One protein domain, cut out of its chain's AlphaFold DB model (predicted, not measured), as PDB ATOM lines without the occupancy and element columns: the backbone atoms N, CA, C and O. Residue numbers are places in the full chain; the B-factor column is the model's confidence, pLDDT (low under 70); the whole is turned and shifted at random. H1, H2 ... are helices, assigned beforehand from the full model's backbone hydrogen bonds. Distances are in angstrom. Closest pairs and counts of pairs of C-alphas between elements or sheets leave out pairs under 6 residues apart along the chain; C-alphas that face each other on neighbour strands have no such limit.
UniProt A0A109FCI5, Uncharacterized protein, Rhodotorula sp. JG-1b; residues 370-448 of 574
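Overview. This is residues 370 to 448 of the 574 residues of an uncharacterized protein of Rhodotorula sp. JG-1b (UniProt A0A109FCI5). One longer helix, H1, runs through the middle, and the rest of the chain winds round it: H3 packs on one side of it, H2 and H4 pack on each other next to that, and H5 lies on the side of H1 away from H3, near it without touching. The long link from H1 to H2, residues 384 to 400, makes a loop at one end of the longest axis before it folds back, and the four short helices H2 to H5 follow one another over tight links. The printed part has 79 residues with five named helices, H1 to H5 in that order, and no named strand; the class is all helix. It is compact, with a radius of gyration of the C-alphas of 12.1 A, and spans 33 by 25 by 22 A.

Along the chain. H1, residues 370 to 383, begins at C-alpha 370 (-32.634, 172.702, -7.466) and is 19.9 A long. H2 is residues 401 to 406, 8.7 A, and H3 is residues 408 to 414, 10.1 A. H4, residues 419 to 426, is 10.6 A long and begins at C-alpha 419 (-39.875, 187.265, 1.292). H5, residues 431 to 438, is 10.5 A long and ends at C-alpha 438 (-38.284, 174.922, -17.371).

Arrangement. H1 touches H3, opposite ways at a steep tilt of 39 degrees; the closest C-alphas, of Leu 375 and Val 414, are 5.9 A apart. H3 is close to H2 but not clearly touching, about perpendicular at 86 degrees, with the closest C-alphas, of Phe 404 and Phe 411, 7.7 A apart. H2 touches H4, opposite ways at a steep tilt of 57 degrees, with the closest C-alphas, of Phe 404 and Ala 419, 5.0 A apart. H4 and H5 are close but not clearly touching, the C-alphas of Ile 425 and Trp 431 being the closest at 6.8 A. H1 is near H4 and near H5, while H2 and H3 are apart from H5. In H1, H2 and H4 every O i to N i+4 pair is within hydrogen-bond range; in H5 it is 2 of 4, and in H3 1 of 3, beside 3 of 4 O i to N i+3 pairs.

Size, cuts and confidence. The C-alphas of Gln 389 and Met 418 are the two farthest apart, 33.9 A. The printed part has no cut. The link from H1 to H2, residues 384 to 400, is long, and the other three are tight. Residues 428 to 433, of which 431 to 433 belong to H5, stand free. The mean pLDDT of the printed part is 70.8; it is under 70 at 32 residues, among them 370 to 373, 416 to 421 and 427 to 447, and H5 has a mean of 49.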
ATOM      1  N   ARG A 370     -31.602 173.600  -7.995       58.78
ATOM      2  CA  ARG A 370     -32.634 172.702  -7.466       58.78
ATOM      3  C   ARG A 370     -33.578 173.444  -6.525       58.78
ATOM      4  O   ARG A 370     -34.758 173.501  -6.820       58.78
ATOM      5  N   GLU A 371     -33.060 174.114  -5.498       62.69
ATOM      6  CA  GLU A 371     -33.889 174.908  -4.572       62.69
ATOM      7  C   GLU A 371     -34.652 176.011  -5.303       62.69
ATOM      8  O   GLU A 371     -35.804 176.291  -4.993       62.69
ATOM      9  N   LEU A 372     -34.039 176.613  -6.327       69.38
ATOM     10  CA  LEU A 372     -34.728 177.569  -7.181       69.38
ATOM     11  C   LEU A 372     -35.890 176.918  -7.924       69.38
ATOM     12  O   LEU A 372     -36.948 177.533  -7.984       69.38
ATOM     13  N   LYS A 373     -35.698 175.717  -8.489       68.75
ATOM     14  CA  LYS A 373     -36.736 174.949  -9.188       68.75
ATOM     15  C   LYS A 373     -37.875 174.579  -8.234       68.75
ATOM     16  O   LYS A 373     -39.019 174.906  -8.540       68.75
ATOM     17  N   ASP A 374     -37.549 173.994  -7.091       73.62
ATOM     18  CA  ASP A 374     -38.511 173.538  -6.084       73.62
ATOM     19  C   ASP A 374     -39.299 174.730  -5.512       73.62
ATOM     20  O   ASP A 374     -40.518 174.671  -5.366       73.62
ATOM     21  N   LEU A 375     -38.631 175.871  -5.289       81.50
ATOM     22  CA  LEU A 375     -39.284 177.120  -4.896       81.50
ATOM     23  C   LEU A 375     -40.267 177.605  -5.974       81.50
ATOM     24  O   LEU A 375     -41.312 178.158  -5.637       81.50
ATOM     25  N   VAL A 376     -39.966 177.420  -7.269       77.94
ATOM     26  CA  VAL A 376     -40.929 177.742  -8.339       77.94
ATOM     27  C   VAL A 376     -42.120 176.817  -8.306       77.94
ATOM     28  O   VAL A 376     -43.242 177.305  -8.386       77.94
ATOM     29  N   GLU A 377     -41.878 175.512  -8.240       78.62
ATOM     30  CA  GLU A 377     -42.934 174.502  -8.251       78.62
ATOM     31  C   GLU A 377     -43.896 174.745  -7.093       78.62
ATOM     32  O   GLU A 377     -45.093 174.882  -7.329       78.62
ATOM     33  N   LEU A 378     -43.363 174.994  -5.896       86.62
ATOM     34  CA  LEU A 378     -44.162 175.309  -4.721       86.62
ATOM     35  C   LEU A 378     -44.985 176.594  -4.904       86.62
ATOM     36  O   LEU A 378     -46.185 176.602  -4.651       86.62
ATOM     37  N   VAL A 379     -44.384 177.674  -5.419       86.19
ATOM     38  CA  VAL A 379     -45.121 178.917  -5.723       86.19
ATOM     39  C   VAL A 379     -46.251 178.675  -6.731       86.19
ATOM     40  O   VAL A 379     -47.331 179.258  -6.599       86.19
ATOM     41  N   LEU A 380     -46.019 177.833  -7.740       79.44
ATOM     42  CA  LEU A 380     -47.025 177.478  -8.739       79.44
ATOM     43  C   LEU A 380     -48.121 176.585  -8.159       79.44
ATOM     44  O   LEU A 380     -49.282 176.791  -8.505       79.44
ATOM     45  N   ASP A 381     -47.786 175.642  -7.283       84.19
ATOM     46  CA  ASP A 381     -48.742 174.770  -6.597       84.19
ATOM     47  C   ASP A 381     -49.654 175.576  -5.665       84.19
ATOM     48  O   ASP A 381     -50.858 175.332  -5.624       84.19
ATOM     49  N   THR A 382     -49.131 176.613  -5.001       86.50
ATOM     50  CA  THR A 382     -49.948 177.500  -4.159       86.50
ATOM     51  C   THR A 382     -50.873 178.411  -4.980       86.50
ATOM     52  O   THR A 382     -52.013 178.678  -4.592       86.50
ATOM     53  N   LEU A 383     -50.393 178.955  -6.104       83.38
ATOM     54  CA  LEU A 383     -51.147 179.936  -6.902       83.38
ATOM     55  C   LEU A 383     -52.073 179.296  -7.938       83.38
ATOM     56  O   LEU A 383     -53.090 179.883  -8.313       83.38
ATOM     57  N   SER A 384     -51.704 178.114  -8.407       82.56
ATOM     58  CA  SER A 384     -52.373 177.366  -9.464       82.56
ATOM     59  C   SER A 384     -52.181 175.857  -9.238       82.56
ATOM     60  O   SER A 384     -51.383 175.234  -9.945       82.56
ATOM     61  N   PRO A 385     -52.838 175.256  -8.230       83.12
ATOM     62  CA  PRO A 385     -52.724 173.827  -7.959       83.12
ATOM     63  C   PRO A 385     -53.203 172.986  -9.146       83.12
ATOM     64  O   PRO A 385     -54.004 173.435  -9.972       83.12
ATOM     65  N   LEU A 386     -52.706 171.753  -9.232       82.31
ATOM     66  CA  LEU A 386     -53.210 170.763 -10.179       82.31
ATOM     67  C   LEU A 386     -54.571 170.244  -9.700       82.31
ATOM     68  O   LEU A 386     -54.725 169.887  -8.533       82.31
ATOM     69  N   ASN A 387     -55.550 170.195 -10.598       81.81
ATOM     70  CA  ASN A 387     -56.796 169.472 -10.364       81.81
ATOM     71  C   ASN A 387     -56.610 167.959 -10.597       81.81
ATOM     72  O   ASN A 387     -55.543 167.501 -11.011       81.81
ATOM     73  N   GLU A 388     -57.667 167.179 -10.373       83.06
ATOM     74  CA  GLU A 388     -57.676 165.716 -10.548       83.06
ATOM     75  C   GLU A 388     -57.298 165.259 -11.971       83.06
ATOM     76  O   GLU A 388     -56.898 164.117 -12.178       83.06
ATOM     77  N   GLN A 389     -57.396 166.151 -12.958       80.50
ATOM     78  CA  GLN A 389     -57.065 165.905 -14.361       80.50
ATOM     79  C   GLN A 389     -55.630 166.336 -14.718       80.50
ATOM     80  O   GLN A 389     -55.257 166.308 -15.890       80.50
ATOM     81  N   GLY A 390     -54.822 166.756 -13.736       73.50
ATOM     82  CA  GLY A 390     -53.449 167.220 -13.951       73.50
ATOM     83  C   GLY A 390     -53.363 168.596 -14.620       73.50
ATOM     84  O   GLY A 390     -52.335 168.937 -15.205       73.50
ATOM     85  N   ILE A 391     -54.431 169.394 -14.552       76.88
ATOM     86  CA  ILE A 391     -54.512 170.737 -15.133       76.88
ATOM     87  C   ILE A 391     -54.347 171.770 -14.018       76.88
ATOM     88  O   ILE A 391     -55.002 171.695 -12.980       76.88
ATOM     89  N   ARG A 392     -53.480 172.760 -14.241       73.06
ATOM     90  CA  ARG A 392     -53.270 173.901 -13.337       73.06
ATOM     91  C   ARG A 392     -54.532 174.780 -13.297       73.06
ATOM     92  O   ARG A 392     -54.946 175.284 -14.339       73.06
ATOM     93  N   VAL A 393     -55.115 175.003 -12.116       79.12
ATOM     94  CA  VAL A 393     -56.304 175.863 -11.923       79.12
ATOM     95  C   VAL A 393     -55.963 177.034 -10.993       79.12
ATOM     96  O   VAL A 393     -55.594 176.789  -9.849       79.12
ATOM     97  N   PRO A 394     -56.084 178.306 -11.420       80.25
ATOM     98  CA  PRO A 394     -55.751 179.457 -10.574       80.25
ATOM     99  C   PRO A 394     -56.638 179.572  -9.334       80.25
ATOM    100  O   PRO A 394     -57.860 179.477  -9.422       80.25
ATOM    101  N   THR A 395     -56.039 179.913  -8.192       79.50
ATOM    102  CA  THR A 395     -56.775 180.169  -6.937       79.50
ATOM    103  C   THR A 395     -57.326 181.594  -6.828       79.50
ATOM    104  O   THR A 395     -57.945 181.950  -5.828       79.50
ATOM    105  N   GLY A 396     -57.059 182.451  -7.819       74.50
ATOM    106  CA  GLY A 396     -57.378 183.884  -7.779       74.50
ATOM    107  C   GLY A 396     -56.381 184.736  -6.979       74.50
ATOM    108  O   GLY A 396     -56.515 185.958  -6.941       74.50
ATOM    109  N   THR A 397     -55.356 184.126  -6.374       79.38
ATOM    110  CA  THR A 397     -54.267 184.847  -5.697       79.38
ATOM    111  C   THR A 397     -53.188 185.262  -6.701       79.38
ATOM    112  O   THR A 397     -52.914 184.554  -7.668       79.38
ATOM    113  N   HIS A 398     -52.545 186.411  -6.476       79.50
ATOM    114  CA  HIS A 398     -51.477 186.918  -7.341       79.50
ATOM    115  C   HIS A 398     -50.126 186.999  -6.624       79.50
ATOM    116  O   HIS A 398     -50.051 187.288  -5.426       79.50
ATOM    117  N   LEU A 399     -49.044 186.875  -7.399       79.25
ATOM    118  CA  LEU A 399     -47.667 187.091  -6.943       79.25
ATOM    119  C   LEU A 399     -47.462 188.506  -6.369       79.25
ATOM    120  O   LEU A 399     -47.318 189.507  -7.088       79.25
ATOM    121  N   SER A 400     -47.376 188.592  -5.044       80.38
ATOM    122  CA  SER A 400     -47.205 189.832  -4.282       80.38
ATOM    123  C   SER A 400     -46.201 189.674  -3.139       80.38
ATOM    124  O   SER A 400     -45.888 188.555  -2.749       80.38
ATOM    125  N   HIS A 401     -45.706 190.782  -2.580       76.31
ATOM    126  CA  HIS A 401     -44.906 190.733  -1.354       76.31
ATOM    127  C   HIS A 401     -45.688 190.039  -0.233       76.31
ATOM    128  O   HIS A 401     -45.193 189.119   0.405       76.31
ATOM    129  N   ALA A 402     -46.957 190.430  -0.071       83.44
ATOM    130  CA  ALA A 402     -47.872 189.867   0.912       83.44
ATOM    131  C   ALA A 402     -48.081 188.354   0.733       83.44
ATOM    132  O   ALA A 402     -48.186 187.639   1.722       83.44
ATOM    133  N   PHE A 403     -48.086 187.853  -0.506       88.56
ATOM    134  CA  PHE A 403     -48.122 186.416  -0.784       88.56
ATOM    135  C   PHE A 403     -46.887 185.689  -0.232       88.56
ATOM    136  O   PHE A 403     -47.037 184.664   0.427       88.56
ATOM    137  N   PHE A 404     -45.682 186.226  -0.450       82.56
ATOM    138  CA  PHE A 404     -44.455 185.621   0.082       82.56
ATOM    139  C   PHE A 404     -44.344 185.747   1.601       82.56
ATOM    140  O   PHE A 404     -43.802 184.849   2.225       82.56
ATOM    141  N   VAL A 405     -44.874 186.817   2.200       81.06
ATOM    142  CA  VAL A 405     -44.950 186.960   3.663       81.06
ATOM    143  C   VAL A 405     -45.928 185.946   4.260       81.06
ATOM    144  O   VAL A 405     -45.598 185.281   5.233       81.06
ATOM    145  N   LYS A 406     -47.116 185.788   3.662       89.12
ATOM    146  CA  LYS A 406     -48.161 184.880   4.158       89.12
ATOM    147  C   LYS A 406     -47.732 183.411   4.141       89.12
ATOM    148  O   LYS A 406     -48.127 182.666   5.027       89.12
ATOM    149  N   ASN A 407     -46.950 183.011   3.140       86.44
ATOM    150  CA  ASN A 407     -46.490 181.630   2.965       86.44
ATOM    151  C   ASN A 407     -44.979 181.490   3.247       86.44
ATOM    152  O   ASN A 407     -44.333 180.574   2.740       86.44
ATOM    153  N   HIS A 408     -44.393 182.427   4.008       80.44
ATOM    154  CA  HIS A 408     -42.939 182.513   4.178       80.44
ATOM    155  C   HIS A 408     -42.360 181.234   4.771       80.44
ATOM    156  O   HIS A 408     -41.404 180.715   4.214       80.44
ATOM    157  N   ASP A 409     -42.978 180.683   5.814       77.31
ATOM    158  CA  ASP A 409     -42.489 179.478   6.493       77.31
ATOM    159  C   ASP A 409     -42.421 178.251   5.572       77.31
ATOM    160  O   ASP A 409     -41.559 177.392   5.741       77.31
ATOM    161  N   GLU A 410     -43.321 178.152   4.595       85.06
ATOM    162  CA  GLU A 410     -43.352 177.045   3.637       85.06
ATOM    163  C   GLU A 410     -42.268 177.221   2.570       85.06
ATOM    164  O   GLU A 410     -41.475 176.313   2.326       85.06
ATOM    165  N   PHE A 411     -42.150 178.426   2.006       83.25
ATOM    166  CA  PHE A 411     -41.104 178.741   1.032       83.25
ATOM    167  C   PHE A 411     -39.701 178.725   1.641       83.25
ATOM    168  O   PHE A 411     -38.752 178.308   0.980       83.25
ATOM    169  N   HIS A 412     -39.558 179.155   2.895       74.94
ATOM    170  CA  HIS A 412     -38.279 179.225   3.597       74.94
ATOM    171  C   HIS A 412     -37.689 177.835   3.862       74.94
ATOM    172  O   HIS A 412     -36.469 177.691   3.877       74.94
ATOM    173  N   LYS A 413     -38.539 176.805   3.999       77.62
ATOM    174  CA  LYS A 413     -38.107 175.399   4.086       77.62
ATOM    175  C   LYS A 413     -37.495 174.882   2.784       77.62
ATOM    176  O   LYS A 413     -36.674 173.977   2.837       77.62
ATOM    177  N   VAL A 414     -37.903 175.438   1.642       74.12
ATOM    178  CA  VAL A 414     -37.414 175.039   0.312       74.12
ATOM    179  C   VAL A 414     -36.203 175.864  -0.112       74.12
ATOM    180  O   VAL A 414     -35.233 175.324  -0.628       74.12
ATOM    181  N   ALA A 415     -36.243 177.175   0.118       71.12
ATOM    182  CA  ALA A 415     -35.116 178.069  -0.092       71.12
ATOM    183  C   ALA A 415     -35.118 179.128   1.021       71.12
ATOM    184  O   ALA A 415     -36.050 179.943   1.055       71.12
ATOM    185  N   PRO A 416     -34.103 179.181   1.908       65.12
ATOM    186  CA  PRO A 416     -34.068 180.063   3.076       65.12
ATOM    187  C   PRO A 416     -33.786 181.534   2.716       65.12
ATOM    188  O   PRO A 416     -32.853 182.177   3.194       65.12
ATOM    189  N   LEU A 417     -34.618 182.097   1.842       64.06
ATOM    190  CA  LEU A 417     -34.592 183.482   1.407       64.06
ATOM    191  C   LEU A 417     -35.600 184.321   2.207       64.06
ATOM    192  O   LEU A 417     -36.576 183.824   2.776       64.06
ATOM    193  N   MET A 418     -35.372 185.633   2.240       66.19
ATOM    194  CA  MET A 418     -36.369 186.585   2.731       66.19
ATOM    195  C   MET A 418     -37.496 186.747   1.702       66.19
ATOM    196  O   MET A 418     -37.248 186.695   0.495       66.19
ATOM    197  N   ALA A 419     -38.717 187.035   2.162       67.00
ATOM    198  CA  ALA A 419     -39.875 187.265   1.292       67.00
ATOM    199  C   ALA A 419     -39.633 188.367   0.237       67.00
ATOM    200  O   ALA A 419     -40.057 188.246  -0.912       67.00
ATOM    201  N   SER A 420     -38.894 189.422   0.598       62.12
ATOM    202  CA  SER A 420     -38.473 190.489  -0.323       62.12
ATOM    203  C   SER A 420     -37.546 189.978  -1.430       62.12
ATOM    204  O   SER A 420     -37.705 190.348  -2.595       62.12
ATOM    205  N   THR A 421     -36.604 189.098  -1.091       62.38
ATOM    206  CA  THR A 421     -35.672 188.472  -2.036       62.38
ATOM    207  C   THR A 421     -36.398 187.509  -2.971       62.38
ATOM    208  O   THR A 421     -36.190 187.571  -4.183       62.38
ATOM    209  N   MET A 422     -37.301 186.676  -2.443       74.56
ATOM    210  CA  MET A 422     -38.155 185.793  -3.248       74.56
ATOM    211  C   MET A 422     -38.997 186.611  -4.239       74.56
ATOM    212  O   MET A 422     -38.966 186.367  -5.443       74.56
ATOM    213  N   GLU A 423     -39.662 187.671  -3.774       75.00
ATOM    214  CA  GLU A 423     -40.429 188.566  -4.645       75.00
ATOM    215  C   GLU A 423     -39.561 189.195  -5.749       75.00
ATOM    216  O   GLU A 423     -39.989 189.272  -6.905       75.00
ATOM    217  N   ALA A 424     -38.340 189.624  -5.421       64.56
ATOM    218  CA  ALA A 424     -37.405 190.195  -6.386       64.56
ATOM    219  C   ALA A 424     -36.954 189.174  -7.448       64.56
ATOM    220  O   ALA A 424     -36.853 189.536  -8.624       64.56
ATOM    221  N   ILE A 425     -36.737 187.911  -7.065       70.31
ATOM    222  CA  ILE A 425     -36.397 186.813  -7.985       70.31
ATOM    223  C   ILE A 425     -37.546 186.575  -8.967       70.31
ATOM    224  O   ILE A 425     -37.345 186.678 -10.179       70.31
ATOM    225  N   PHE A 426     -38.764 186.359  -8.461       73.00
ATOM    226  CA  PHE A 426     -39.938 186.041  -9.287       73.00
ATOM    227  C   PHE A 426     -40.407 187.210 -10.162       73.00
ATOM    228  O   PHE A 426     -41.094 187.013 -11.168       73.00
ATOM    229  N   ARG A 427     -40.015 188.441  -9.820       68.50
ATOM    230  CA  ARG A 427     -40.262 189.647 -10.630       68.50
ATOM    231  C   ARG A 427     -39.064 190.084 -11.466       68.50
ATOM    232  O   ARG A 427     -39.146 191.072 -12.202       68.50
ATOM    233  N   GLY A 428     -37.946 189.373 -11.365       57.72
ATOM    234  CA  GLY A 428     -36.707 189.698 -12.050       57.72
ATOM    235  C   GLY A 428     -36.829 189.557 -13.568       57.72
ATOM    236  O   GLY A 428     -37.432 188.627 -14.097       57.72
ATOM    237  N   ARG A 429     -36.167 190.451 -14.316       50.94
ATOM    238  CA  ARG A 429     -36.221 190.482 -15.797       50.94
ATOM    239  C   ARG A 429     -35.731 189.196 -16.475       50.94
ATOM    240  O   ARG A 429     -36.084 188.946 -17.623       50.94
ATOM    241  N   ARG A 430     -34.880 188.420 -15.796       47.09
ATOM    242  CA  ARG A 430     -34.326 187.150 -16.296       47.09
ATOM    243  C   ARG A 430     -35.191 185.942 -15.938       47.09
ATOM    244  O   ARG A 430     -35.069 184.918 -16.599       47.09
ATOM    245  N   TRP A 431     -36.106 186.079 -14.977       55.31
ATOM    246  CA  TRP A 431     -37.004 185.006 -14.554       55.31
ATOM    247  C   TRP A 431     -37.871 184.495 -15.701       55.31
ATOM    248  O   TRP A 431     -37.903 183.303 -15.969       55.31
ATOM    249  N   ALA A 432     -38.422 185.420 -16.488       50.78
ATOM    250  CA  ALA A 432     -39.219 185.124 -17.679       50.78
ATOM    251  C   ALA A 432     -38.476 184.331 -18.776       50.78
ATOM    252  O   ALA A 432     -39.107 183.796 -19.685       50.78
ATOM    253  N   PHE A 433     -37.139 184.291 -18.744       42.81
ATOM    254  CA  PHE A 433     -36.340 183.464 -19.650       42.81
ATOM    255  C   PHE A 433     -36.152 182.045 -19.094       42.81
ATOM    256  O   PHE A 433     -36.263 181.081 -19.846       42.81
ATOM    257  N   HIS A 434     -35.927 181.918 -17.784       48.34
ATOM    258  CA  HIS A 434     -35.739 180.630 -17.115       48.34
ATOM    259  C   HIS A 434     -37.053 179.850 -16.969       48.34
ATOM    260  O   HIS A 434     -37.074 178.649 -17.235       48.34
ATOM    261  N   THR A 435     -38.168 180.526 -16.678       52.91
ATOM    262  CA  THR A 435     -39.479 179.871 -16.578       52.91
ATOM    263  C   THR A 435     -39.987 179.355 -17.924       52.91
ATOM    264  O   THR A 435     -40.599 178.298 -17.991       52.91
ATOM    265  N   ARG A 436     -39.666 180.043 -19.027       44.09
ATOM    266  CA  ARG A 436     -40.047 179.631 -20.388       44.09
ATOM    267  C   ARG A 436     -39.436 178.292 -20.816       44.09
ATOM    268  O   ARG A 436     -40.060 177.582 -21.597       44.09
ATOM    269  N   ASN A 437     -38.232 177.969 -20.351       47.50
ATOM    270  CA  ASN A 437     -37.574 176.709 -20.698       47.50
ATOM    271  C   ASN A 437     -37.906 175.596 -19.700       47.50
ATOM    272  O   ASN A 437     -38.138 174.472 -20.128       47.50
ATOM    273  N   ALA A 438     -37.976 175.910 -18.403       49.53
ATOM    274  CA  ALA A 438     -38.284 174.922 -17.371       49.53
ATOM    275  C   ALA A 438     -39.769 174.501 -17.357       49.53
ATOM    276  O   ALA A 438     -40.068 173.348 -17.081       49.53
ATOM    277  N   PHE A 439     -40.692 175.403 -17.714       52.66
ATOM    278  CA  PHE A 439     -42.145 175.183 -17.608       52.66
ATOM    279  C   PHE A 439     -42.868 175.190 -18.959       52.66
ATOM    280  O   PHE A 439     -44.087 175.353 -19.005       52.66
ATOM    281  N   LYS A 440     -42.145 174.983 -20.072       52.78
ATOM    282  CA  LYS A 440     -42.724 174.929 -21.432       52.78
ATOM    283  C   LYS A 440     -43.884 173.925 -21.542       52.78
ATOM    284  O   LYS A 440     -44.802 174.149 -22.322       52.78
ATOM    285  N   ASN A 441     -43.846 172.868 -20.730       50.78
ATOM    286  CA  ASN A 441     -44.833 171.787 -20.717       50.78
ATOM    287  C   ASN A 441     -45.859 171.905 -19.571       50.78
ATOM    288  O   ASN A 441     -46.753 171.073 -19.488       50.78
ATOM    289  N   ALA A 442     -45.745 172.908 -18.689       55.00
ATOM    290  CA  ALA A 442     -46.526 172.990 -17.448       55.00
ATOM    291  C   ALA A 442     -47.714 173.973 -17.494       55.00
ATOM    292  O   ALA A 442     -48.351 174.171 -16.467       55.00
ATOM    293  N   ALA A 443     -47.999 174.594 -18.652       56.25
ATOM    294  CA  ALA A 443     -49.160 175.469 -18.898       56.25
ATOM    295  C   ALA A 443     -49.527 176.391 -17.712       56.25
ATOM    296  O   ALA A 443     -50.615 176.311 -17.147       56.25
ATOM    297  N   VAL A 444     -48.591 177.254 -17.307       60.62
ATOM    298  CA  VAL A 444     -48.804 178.177 -16.182       60.62
ATOM    299  C   VAL A 444     -49.749 179.310 -16.592       60.62
ATOM    300  O   VAL A 444     -49.507 179.975 -17.598       60.62
ATOM    301  N   ASP A 445     -50.800 179.547 -15.806       64.06
ATOM    302  CA  ASP A 445     -51.812 180.570 -16.086       64.06
ATOM    303  C   ASP A 445     -51.272 182.001 -15.888       64.06
ATOM    304  O   ASP A 445     -50.855 182.389 -14.797       64.06
ATOM    305  N   ASP A 446     -51.342 182.823 -16.940       63.44
ATOM    306  CA  ASP A 446     -50.868 184.215 -16.969       63.44
ATOM    307  C   ASP A 446     -51.551 185.157 -15.949       63.44
ATOM    308  O   ASP A 446     -51.065 186.265 -15.671       63.44
ATOM    309  N   SER A 447     -52.686 184.756 -15.377       67.25
ATOM    310  CA  SER A 447     -53.421 185.510 -14.362       67.25
ATOM    311  C   SER A 447     -52.731 185.532 -12.999       67.25
ATOM    312  O   SER A 447     -52.951 186.492 -12.260       67.25
ATOM    313  N   ILE A 448     -51.830 184.593 -12.675       71.50
ATOM    314  CA  ILE A 448     -51.117 184.590 -11.379       71.50
ATOM    315  C   ILE A 448     -50.161 185.788 -11.233       71.50
ATOM    316  O   ILE A 448     -49.791 186.185 -10.123       71.50
TER     317      ILE A 448